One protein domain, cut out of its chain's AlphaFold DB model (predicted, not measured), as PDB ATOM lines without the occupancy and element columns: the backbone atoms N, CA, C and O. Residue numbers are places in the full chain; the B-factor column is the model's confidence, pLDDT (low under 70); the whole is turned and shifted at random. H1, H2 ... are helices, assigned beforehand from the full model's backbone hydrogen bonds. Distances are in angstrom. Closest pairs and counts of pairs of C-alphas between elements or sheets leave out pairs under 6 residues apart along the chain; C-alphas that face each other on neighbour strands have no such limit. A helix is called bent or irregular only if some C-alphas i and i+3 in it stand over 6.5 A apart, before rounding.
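What this domain is: This is residues 131 to 193 of the 193 residues of an uncharacterized protein of Zancudomyces culisetae (UniProt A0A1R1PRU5). Three helices follow one another along an open, flat, hook-like path: H1 is one arm, the short H2 turns the corner after it, and beyond the link from residue 155 to 159 the long H3 folds back as the other arm, with the space between H1 and H3 empty. No helix touches another, and H3 makes the long side of the outline. The printed part has 63 residues with three named helices, in the order H1, H2, H3, and no named strand; its class is all helix. The whole is extended, with a radius of gyration of the C-alphas of 17.7 A, and the C-alphas span 53 by 43 by 9 A along their three main axes.

How they stand to each other: Begin at the first printed residue with H1, residues 131 to 144, and go on across a tight link of 2 residues to H2, residues 147 to 154. H1 and H2 are close but not clearly touching, with 1 pair of C-alphas within 8 A; look at the closest C-alphas, those of Leu 142 and Arg 148, which are 7.2 A apart. Their lines stand at a steep tilt of 49 degrees and they run the same way, with 17.3 A from centre to centre. A tight link of 5 residues then leads to H3, residues 160 to 191. H2 and H3 are apart, and H1 and H3 are apart too. Check the backbone N and O atoms in H1, H2 and H3: every O i to N i+4 pair is within hydrogen-bond range.

Where its parts are: Find C-alpha 131 at (-45.174, 41.115, -27.308); from there H1 runs 14 residues to C-alpha 144 at (-25.484, 43.417, -30.923), 20.2 A from first to last C-alpha. H2 has 8 residues, from Val 147 to Arg 154, and measures 10.4 A. Next find C-alpha 160 at (-11.896, 49.791, -50.612), where H3 begins. Read down the z column from there to C-alpha 191 at (-11.729, 54.918, -4.295): H3 has 32 residues, is 46.6 A long, and is not bent.

The domain as a whole: The two C-alphas farthest apart are those of Tyr 157, in the link before H3, and Trp 193, at 53.4 A. From the first printed C-alpha, that of Val 131, to the last, that of Trp 193, it is 44.5 A. Residues 131 to 152, 154 to 162 and 164 to 193 stand free. The printed part has no cut, neither link is long, and residue 193 is the chain's last. The mean pLDDT of the printed part is 93.6, and residue 193 is the one printed residue under 70.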
ATOM      1  N   VAL A 131     -45.704  40.743 -25.989       91.25
ATOM      2  CA  VAL A 131     -45.174  41.115 -27.308       91.25
ATOM      3  C   VAL A 131     -44.121  42.229 -27.201       91.25
ATOM      4  O   VAL A 131     -43.097  42.203 -27.889       91.25
ATOM      5  N   VAL A 132     -44.314  43.181 -26.283       93.25
ATOM      6  CA  VAL A 132     -43.389  44.306 -26.058       93.25
ATOM      7  C   VAL A 132     -42.005  43.812 -25.618       93.25
ATOM      8  O   VAL A 132     -40.984  44.290 -26.120       93.25
ATOM      9  N   GLY A 133     -41.951  42.829 -24.716       91.06
ATOM     10  CA  GLY A 133     -40.708  42.188 -24.286       91.06
ATOM     11  C   GLY A 133     -39.985  41.489 -25.439       91.06
ATOM     12  O   GLY A 133     -38.771  41.654 -25.598       91.06
ATOM     13  N   GLY A 134     -40.738  40.800 -26.302       90.25
ATOM     14  CA  GLY A 134     -40.224  40.199 -27.535       90.25
ATOM     15  C   GLY A 134     -39.560  41.225 -28.457       90.25
ATOM     16  O   GLY A 134     -38.415  41.035 -28.874       90.25
ATOM     17  N   TYR A 135     -40.213  42.368 -28.695       93.25
ATOM     18  CA  TYR A 135     -39.643  43.450 -29.506       93.25
ATOM     19  C   TYR A 135     -38.376  44.058 -28.904       93.25
ATOM     20  O   TYR A 135     -37.414  44.305 -29.634       93.25
ATOM     21  N   ARG A 136     -38.328  44.280 -27.584       93.19
ATOM     22  CA  ARG A 136     -37.117  44.789 -26.912       93.19
ATOM     23  C   ARG A 136     -35.952  43.815 -27.057       93.19
ATOM     24  O   ARG A 136     -34.836  44.233 -27.372       93.19
ATOM     25  N   ARG A 137     -36.217  42.517 -26.891       90.38
ATOM     26  CA  ARG A 137     -35.219  41.461 -27.085       90.38
ATOM     27  C   ARG A 137     -34.718  41.431 -28.527       90.38
ATOM     28  O   ARG A 137     -33.507  41.456 -28.747       90.38
ATOM     29  N   LEU A 138     -35.624  41.476 -29.503       90.88
ATOM     30  CA  LEU A 138     -35.266  41.557 -30.919       90.88
ATOM     31  C   LEU A 138     -34.428  42.805 -31.218       90.88
ATOM     32  O   LEU A 138     -33.406  42.731 -31.900       90.88
ATOM     33  N   GLN A 139     -34.807  43.959 -30.667       91.88
ATOM     34  CA  GLN A 139     -34.054  45.198 -30.827       91.88
ATOM     35  C   GLN A 139     -32.633  45.077 -30.260       91.88
ATOM     36  O   GLN A 139     -31.686  45.541 -30.901       91.88
ATOM     37  N   GLY A 140     -32.470  44.440 -29.097       91.38
ATOM     38  CA  GLY A 140     -31.165  44.127 -28.512       91.38
ATOM     39  C   GLY A 140     -30.308  43.261 -29.438       91.38
ATOM     40  O   GLY A 140     -29.177  43.637 -29.751       91.38
ATOM     41  N   LEU A 141     -30.872  42.171 -29.965       90.44
ATOM     42  CA  LEU A 141     -30.183  41.275 -30.902       90.44
ATOM     43  C   LEU A 141     -29.753  41.993 -32.190       90.44
ATOM     44  O   LEU A 141     -28.622  41.829 -32.652       90.44
ATOM     45  N   LEU A 142     -30.612  42.839 -32.764       90.56
ATOM     46  CA  LEU A 142     -30.277  43.615 -33.965       90.56
ATOM     47  C   LEU A 142     -29.155  44.633 -33.716       90.56
ATOM     48  O   LEU A 142     -28.375  44.917 -34.632       90.56
ATOM     49  N   ARG A 143     -29.073  45.187 -32.497       90.56
ATOM     50  CA  ARG A 143     -27.999  46.100 -32.078       90.56
ATOM     51  C   ARG A 143     -26.681  45.357 -31.879       90.56
ATOM     52  O   ARG A 143     -25.688  45.776 -32.457       90.56
ATOM     53  N   GLN A 144     -26.681  44.242 -31.148       89.38
ATOM     54  CA  GLN A 144     -25.484  43.417 -30.923       89.38
ATOM     55  C   GLN A 144     -24.861  42.942 -32.243       89.38
ATOM     56  O   GLN A 144     -23.649  43.009 -32.425       89.38
ATOM     57  N   ASN A 145     -25.697  42.542 -33.204       88.81
ATOM     58  CA  ASN A 145     -25.247  42.112 -34.528       88.81
ATOM     59  C   ASN A 145     -24.970  43.281 -35.503       88.81
ATOM     60  O   ASN A 145     -24.706  43.044 -36.681       88.81
ATOM     61  N   ASN A 146     -25.057  44.543 -35.060       89.56
ATOM     62  CA  ASN A 146     -24.826  45.752 -35.866       89.56
ATOM     63  C   ASN A 146     -25.604  45.798 -37.199       89.56
ATOM     64  O   ASN A 146     -25.169  46.422 -38.173       89.56
ATOM     65  N   VAL A 147     -26.787  45.172 -37.256       90.69
ATOM     66  CA  VAL A 147     -27.538  44.957 -38.509       90.69
ATOM     67  C   VAL A 147     -27.880  46.285 -39.181       90.69
ATOM     68  O   VAL A 147     -27.690  46.443 -40.383       90.69
ATOM     69  N   ARG A 148     -28.321  47.282 -38.407       90.69
ATOM     70  CA  ARG A 148     -28.684  48.606 -38.939       90.69
ATOM     71  C   ARG A 148     -27.492  49.346 -39.534       90.69
ATOM     72  O   ARG A 148     -27.619  49.960 -40.588       90.69
ATOM     73  N   GLN A 149     -26.337  49.288 -38.873       91.81
ATOM     74  CA  GLN A 149     -25.122  49.921 -39.375       91.81
ATOM     75  C   GLN A 149     -24.661  49.241 -40.663       91.81
ATOM     76  O   GLN A 149     -24.329  49.921 -41.630       91.81
ATOM     77  N   MET A 150     -24.700  47.907 -40.701       91.00
ATOM     78  CA  MET A 150     -24.393  47.137 -41.902       91.00
ATOM     79  C   MET A 150     -25.319  47.512 -43.063       91.00
ATOM     80  O   MET A 150     -24.825  47.765 -44.156       91.00
ATOM     81  N   LEU A 151     -26.632  47.592 -42.830       93.19
ATOM     82  CA  LEU A 151     -27.593  48.004 -43.856       93.19
ATOM     83  C   LEU A 151     -27.295  49.417 -44.367       93.19
ATOM     84  O   LEU A 151     -27.209  49.606 -45.574       93.19
ATOM     85  N   ARG A 152     -27.032  50.383 -43.477       93.00
ATOM     86  CA  ARG A 152     -26.643  51.753 -43.865       93.00
ATOM     87  C   ARG A 152     -25.378  51.784 -44.723       93.00
ATOM     88  O   ARG A 152     -25.339  52.487 -45.722       93.00
ATOM     89  N   MET A 153     -24.358  51.004 -44.369       92.94
ATOM     90  CA  MET A 153     -23.120  50.923 -45.155       92.94
ATOM     91  C   MET A 153     -23.307  50.205 -46.494       92.94
ATOM     92  O   MET A 153     -22.534  50.445 -47.409       92.94
ATOM     93  N   ARG A 154     -24.297  49.311 -46.612       93.75
ATOM     94  CA  ARG A 154     -24.605  48.588 -47.856       93.75
ATOM     95  C   ARG A 154     -25.470  49.389 -48.827       93.75
ATOM     96  O   ARG A 154     -25.492  49.048 -50.000       93.75
ATOM     97  N   GLN A 155     -26.159  50.437 -48.367       95.69
ATOM     98  CA  GLN A 155     -26.994  51.287 -49.229       95.69
ATOM     99  C   GLN A 155     -26.201  51.966 -50.352       95.69
ATOM    100  O   GLN A 155     -26.775  52.310 -51.379       95.69
ATOM    101  N   ARG A 156     -24.899  52.196 -50.156       95.19
ATOM    102  CA  ARG A 156     -24.014  52.807 -51.150       95.19
ATOM    103  C   ARG A 156     -22.688  52.067 -51.182       95.19
ATOM    104  O   ARG A 156     -22.232  51.557 -50.163       95.19
ATOM    105  N   TYR A 157     -22.054  52.045 -52.345       96.56
ATOM    106  CA  TYR A 157     -20.718  51.483 -52.470       96.56
ATOM    107  C   TYR A 157     -19.683  52.355 -51.736       96.56
ATOM    108  O   TYR A 157     -19.588  53.559 -51.969       96.56
ATOM    109  N   GLU A 158     -18.889  51.731 -50.864       96.62
ATOM    110  CA  GLU A 158     -17.734  52.338 -50.196       96.62
ATOM    111  C   GLU A 158     -16.454  51.864 -50.899       96.62
ATOM    112  O   GLU A 158     -16.193  50.658 -50.969       96.62
ATOM    113  N   LYS A 159     -15.623  52.800 -51.384       97.94
ATOM    114  CA  LYS A 159     -14.331  52.469 -52.011       97.94
ATOM    115  C   LYS A 159     -13.450  51.668 -51.033       97.94
ATOM    116  O   LYS A 159     -13.434  51.970 -49.835       97.94
ATOM    117  N   PRO A 160     -12.639  50.696 -51.495       97.75
ATOM    118  CA  PRO A 160     -11.896  49.791 -50.612       97.75
ATOM    119  C   PRO A 160     -10.920  50.522 -49.682       97.75
ATOM    120  O   PRO A 160     -10.786  50.156 -48.515       97.75
ATOM    121  N   TYR A 161     -10.276  51.585 -50.165       98.00
ATOM    122  CA  TYR A 161      -9.390  52.420 -49.352       98.00
ATOM    123  C   TYR A 161     -10.135  53.111 -48.198       98.00
ATOM    124  O   TYR A 161      -9.703  53.034 -47.047       98.00
ATOM    125  N   GLN A 162     -11.300  53.698 -48.481       97.38
ATOM    126  CA  GLN A 162     -12.147  54.349 -47.475       97.38
ATOM    127  C   GLN A 162     -12.641  53.336 -46.433       97.38
ATOM    128  O   GLN A 162     -12.530  53.578 -45.230       97.38
ATOM    129  N   LYS A 163     -13.043  52.139 -46.882       96.88
ATOM    130  CA  LYS A 163     -13.427  51.025 -46.006       96.88
ATOM    131  C   LYS A 163     -12.305  50.623 -45.049       96.88
ATOM    132  O   LYS A 163     -12.569  50.384 -43.869       96.88
ATOM    133  N   ARG A 164     -11.055  50.549 -45.528       97.75
ATOM    134  CA  ARG A 164      -9.881  50.258 -44.682       97.75
ATOM    135  C   ARG A 164      -9.650  51.356 -43.644       97.75
ATOM    136  O   ARG A 164      -9.537  51.040 -42.462       97.75
ATOM    137  N   GLN A 165      -9.661  52.626 -44.053       97.88
ATOM    138  CA  GLN A 165      -9.488  53.754 -43.130       97.88
ATOM    139  C   GLN A 165     -10.567  53.785 -42.043       97.88
ATOM    140  O   GLN A 165     -10.261  53.935 -40.861       97.88
ATOM    141  N   ARG A 166     -11.837  53.610 -42.423       95.94
ATOM    142  CA  ARG A 166     -12.952  53.577 -41.476       95.94
ATOM    143  C   ARG A 166     -12.794  52.445 -40.465       95.94
ATOM    144  O   ARG A 166     -12.960  52.678 -39.271       95.94
ATOM    145  N   LYS A 167     -12.448  51.235 -40.923       96.19
ATOM    146  CA  LYS A 167     -12.193  50.088 -40.038       96.19
ATOM    147  C   LYS A 167     -11.048  50.359 -39.063       96.19
ATOM    148  O   LYS A 167     -11.199  50.065 -37.883       96.19
ATOM    149  N   ALA A 168      -9.946  50.948 -39.528       97.50
ATOM    150  CA  ALA A 168      -8.813  51.298 -38.674       97.50
ATOM    151  C   ALA A 168      -9.207  52.314 -37.587       97.50
ATOM    152  O   ALA A 168      -8.920  52.098 -36.411       97.50
ATOM    153  N   LYS A 169      -9.946  53.371 -37.957       97.12
ATOM    154  CA  LYS A 169     -10.478  54.361 -37.005       97.12
ATOM    155  C   LYS A 169     -11.408  53.721 -35.972       97.12
ATOM    156  O   LYS A 169     -11.259  53.973 -34.782       97.12
ATOM    157  N   MET A 170     -12.327  52.858 -36.416       94.75
ATOM    158  CA  MET A 170     -13.235  52.129 -35.522       94.75
ATOM    159  C   MET A 170     -12.470  51.228 -34.547       94.75
ATOM    160  O   MET A 170     -12.733  51.275 -33.347       94.75
ATOM    161  N   ALA A 171     -11.491  50.463 -35.033       96.88
ATOM    162  CA  ALA A 171     -10.668  49.601 -34.190       96.88
ATOM    163  C   ALA A 171      -9.878  50.403 -33.145       96.88
ATOM    164  O   ALA A 171      -9.848  50.017 -31.981       96.88
ATOM    165  N   ASN A 172      -9.294  51.541 -33.535       98.06
ATOM    166  CA  ASN A 172      -8.594  52.411 -32.596       98.06
ATOM    167  C   ASN A 172      -9.549  52.972 -31.530       98.06
ATOM    168  O   ASN A 172      -9.300  52.826 -30.341       98.06
ATOM    169  N   SER A 173     -10.701  53.513 -31.944       97.12
ATOM    170  CA  SER A 173     -11.700  54.038 -31.001       97.12
ATOM    171  C   SER A 173     -12.188  52.986 -30.001       97.12
ATOM    172  O   SER A 173     -12.410  53.301 -28.836       97.12
ATOM    173  N   TYR A 174     -12.310  51.729 -30.438       96.50
ATOM    174  CA  TYR A 174     -12.691  50.620 -29.573       96.50
ATOM    175  C   TYR A 174     -11.613  50.319 -28.526       96.50
ATOM    176  O   TYR A 174     -11.938  50.193 -27.348       96.50
ATOM    177  N   ARG A 175     -10.339  50.259 -28.937       97.88
ATOM    178  CA  ARG A 175      -9.207  50.039 -28.022       97.88
ATOM    179  C   ARG A 175      -9.099  51.152 -26.988       97.88
ATOM    180  O   ARG A 175      -9.088  50.865 -25.798       97.88
ATOM    181  N   VAL A 176      -9.136  52.408 -27.437       98.19
ATOM    182  CA  VAL A 176      -9.093  53.580 -26.551       98.19
ATOM    183  C   VAL A 176     -10.240  53.537 -25.545       98.19
ATOM    184  O   VAL A 176     -10.018  53.713 -24.351       98.19
ATOM    185  N   LYS A 177     -11.466  53.248 -25.999       97.88
ATOM    186  CA  LYS A 177     -12.615  53.111 -25.099       97.88
ATOM    187  C   LYS A 177     -12.377  52.026 -24.045       97.88
ATOM    188  O   LYS A 177     -12.618  52.267 -22.869       97.88
ATOM    189  N   GLN A 178     -11.896  50.856 -24.455       98.12
ATOM    190  CA  GLN A 178     -11.648  49.736 -23.550       98.12
ATOM    191  C   GLN A 178     -10.576  50.066 -22.500       98.12
ATOM    192  O   GLN A 178     -10.740  49.736 -21.327       98.12
ATOM    193  N   GLU A 179      -9.497  50.738 -22.897       98.19
ATOM    194  CA  GLU A 179      -8.441  51.184 -21.981       98.19
ATOM    195  C   GLU A 179      -8.951  52.219 -20.973       98.19
ATOM    196  O   GLU A 179      -8.670  52.108 -19.778       98.19
ATOM    197  N   VAL A 180      -9.751  53.187 -21.431       98.38
ATOM    198  CA  VAL A 180     -10.386  54.185 -20.560       98.38
ATOM    199  C   VAL A 180     -11.337  53.514 -19.572       98.38
ATOM    200  O   VAL A 180     -11.228  53.768 -18.373       98.38
ATOM    201  N   ASP A 181     -12.207  52.615 -20.036       97.75
ATOM    202  CA  ASP A 181     -13.147  51.878 -19.183       97.75
ATOM    203  C   ASP A 181     -12.397  51.069 -18.106       97.75
ATOM    204  O   ASP A 181     -12.778  51.073 -16.931       97.75
ATOM    205  N   ASN A 182     -11.281  50.430 -18.472       97.56
ATOM    206  CA  ASN A 182     -10.430  49.700 -17.531       97.56
ATOM    207  C   ASN A 182      -9.779  50.625 -16.494       97.56
ATOM    208  O   ASN A 182      -9.767  50.297 -15.305       97.56
ATOM    209  N   LYS A 183      -9.268  51.785 -16.920       97.81
ATOM    210  CA  LYS A 183      -8.648  52.768 -16.023       97.81
ATOM    211  C   LYS A 183      -9.664  53.356 -15.047       97.81
ATOM    212  O   LYS A 183      -9.385  53.431 -13.854       97.81
ATOM    213  N   VAL A 184     -10.859  53.706 -15.523       97.25
ATOM    214  CA  VAL A 184     -11.959  54.181 -14.671       97.25
ATOM    215  C   VAL A 184     -12.350  53.105 -13.662       97.25
ATOM    216  O   VAL A 184     -12.435  53.385 -12.468       97.25
ATOM    217  N   LYS A 185     -12.513  51.855 -14.106       96.44
ATOM    218  CA  LYS A 185     -12.830  50.730 -13.218       96.44
ATOM    219  C   LYS A 185     -11.764  50.524 -12.140       96.44
ATOM    220  O   LYS A 185     -12.118  50.190 -11.012       96.44
ATOM    221  N   LEU A 186     -10.485  50.716 -12.464       96.75
ATOM    222  CA  LEU A 186      -9.397  50.651 -11.489       96.75
ATOM    223  C   LEU A 186      -9.510  51.771 -10.449       96.75
ATOM    224  O   LEU A 186      -9.533  51.482  -9.258       96.75
ATOM    225  N   VAL A 187      -9.661  53.023 -10.889       96.56
ATOM    226  CA  VAL A 187      -9.820  54.176  -9.985       96.56
ATOM    227  C   VAL A 187     -11.033  53.992  -9.072       96.56
ATOM    228  O   VAL A 187     -10.924  54.188  -7.867       96.56
ATOM    229  N   MET A 188     -12.169  53.535  -9.607       96.50
ATOM    230  CA  MET A 188     -13.366  53.262  -8.803       96.50
ATOM    231  C   MET A 188     -13.152  52.163  -7.759       96.50
ATOM    232  O   MET A 188     -13.758  52.232  -6.695       96.50
ATOM    233  N   LYS A 189     -12.317  51.153  -8.039       94.62
ATOM    234  CA  LYS A 189     -11.950  50.129  -7.049       94.62
ATOM    235  C   LYS A 189     -11.065  50.701  -5.944       94.62
ATOM    236  O   LYS A 189     -11.288  50.363  -4.794       94.62
ATOM    237  N   MET A 190     -10.103  51.557  -6.295       94.31
ATOM    238  CA  MET A 190      -9.205  52.203  -5.329       94.31
ATOM    239  C   MET A 190      -9.935  53.231  -4.458       94.31
ATOM    240  O   MET A 190      -9.588  53.400  -3.301       94.31
ATOM    241  N   HIS A 191     -10.943  53.912  -5.011       90.19
ATOM    242  CA  HIS A 191     -11.729  54.918  -4.295       90.19
ATOM    243  C   HIS A 191     -12.795  54.322  -3.363       90.19
ATOM    244  O   HIS A 191     -13.241  54.995  -2.446       90.19
ATOM    245  N   LYS A 192     -13.243  53.080  -3.603       71.62
ATOM    246  CA  LYS A 192     -14.246  52.390  -2.769       71.62
ATOM    247  C   LYS A 192     -13.648  51.672  -1.547       71.62
ATOM    248  O   LYS A 192     -14.253  50.710  -1.072       71.62
ATOM    249  N   TRP A 193     -12.490  52.121  -1.070       51.34
ATOM    250  CA  TRP A 193     -11.877  51.724   0.199       51.34
ATOM    251  C   TRP A 193     -11.922  52.893   1.173       51.34
ATOM    252  O   TRP A 193     -11.617  54.022   0.727       51.34
TER     253      TRP A 193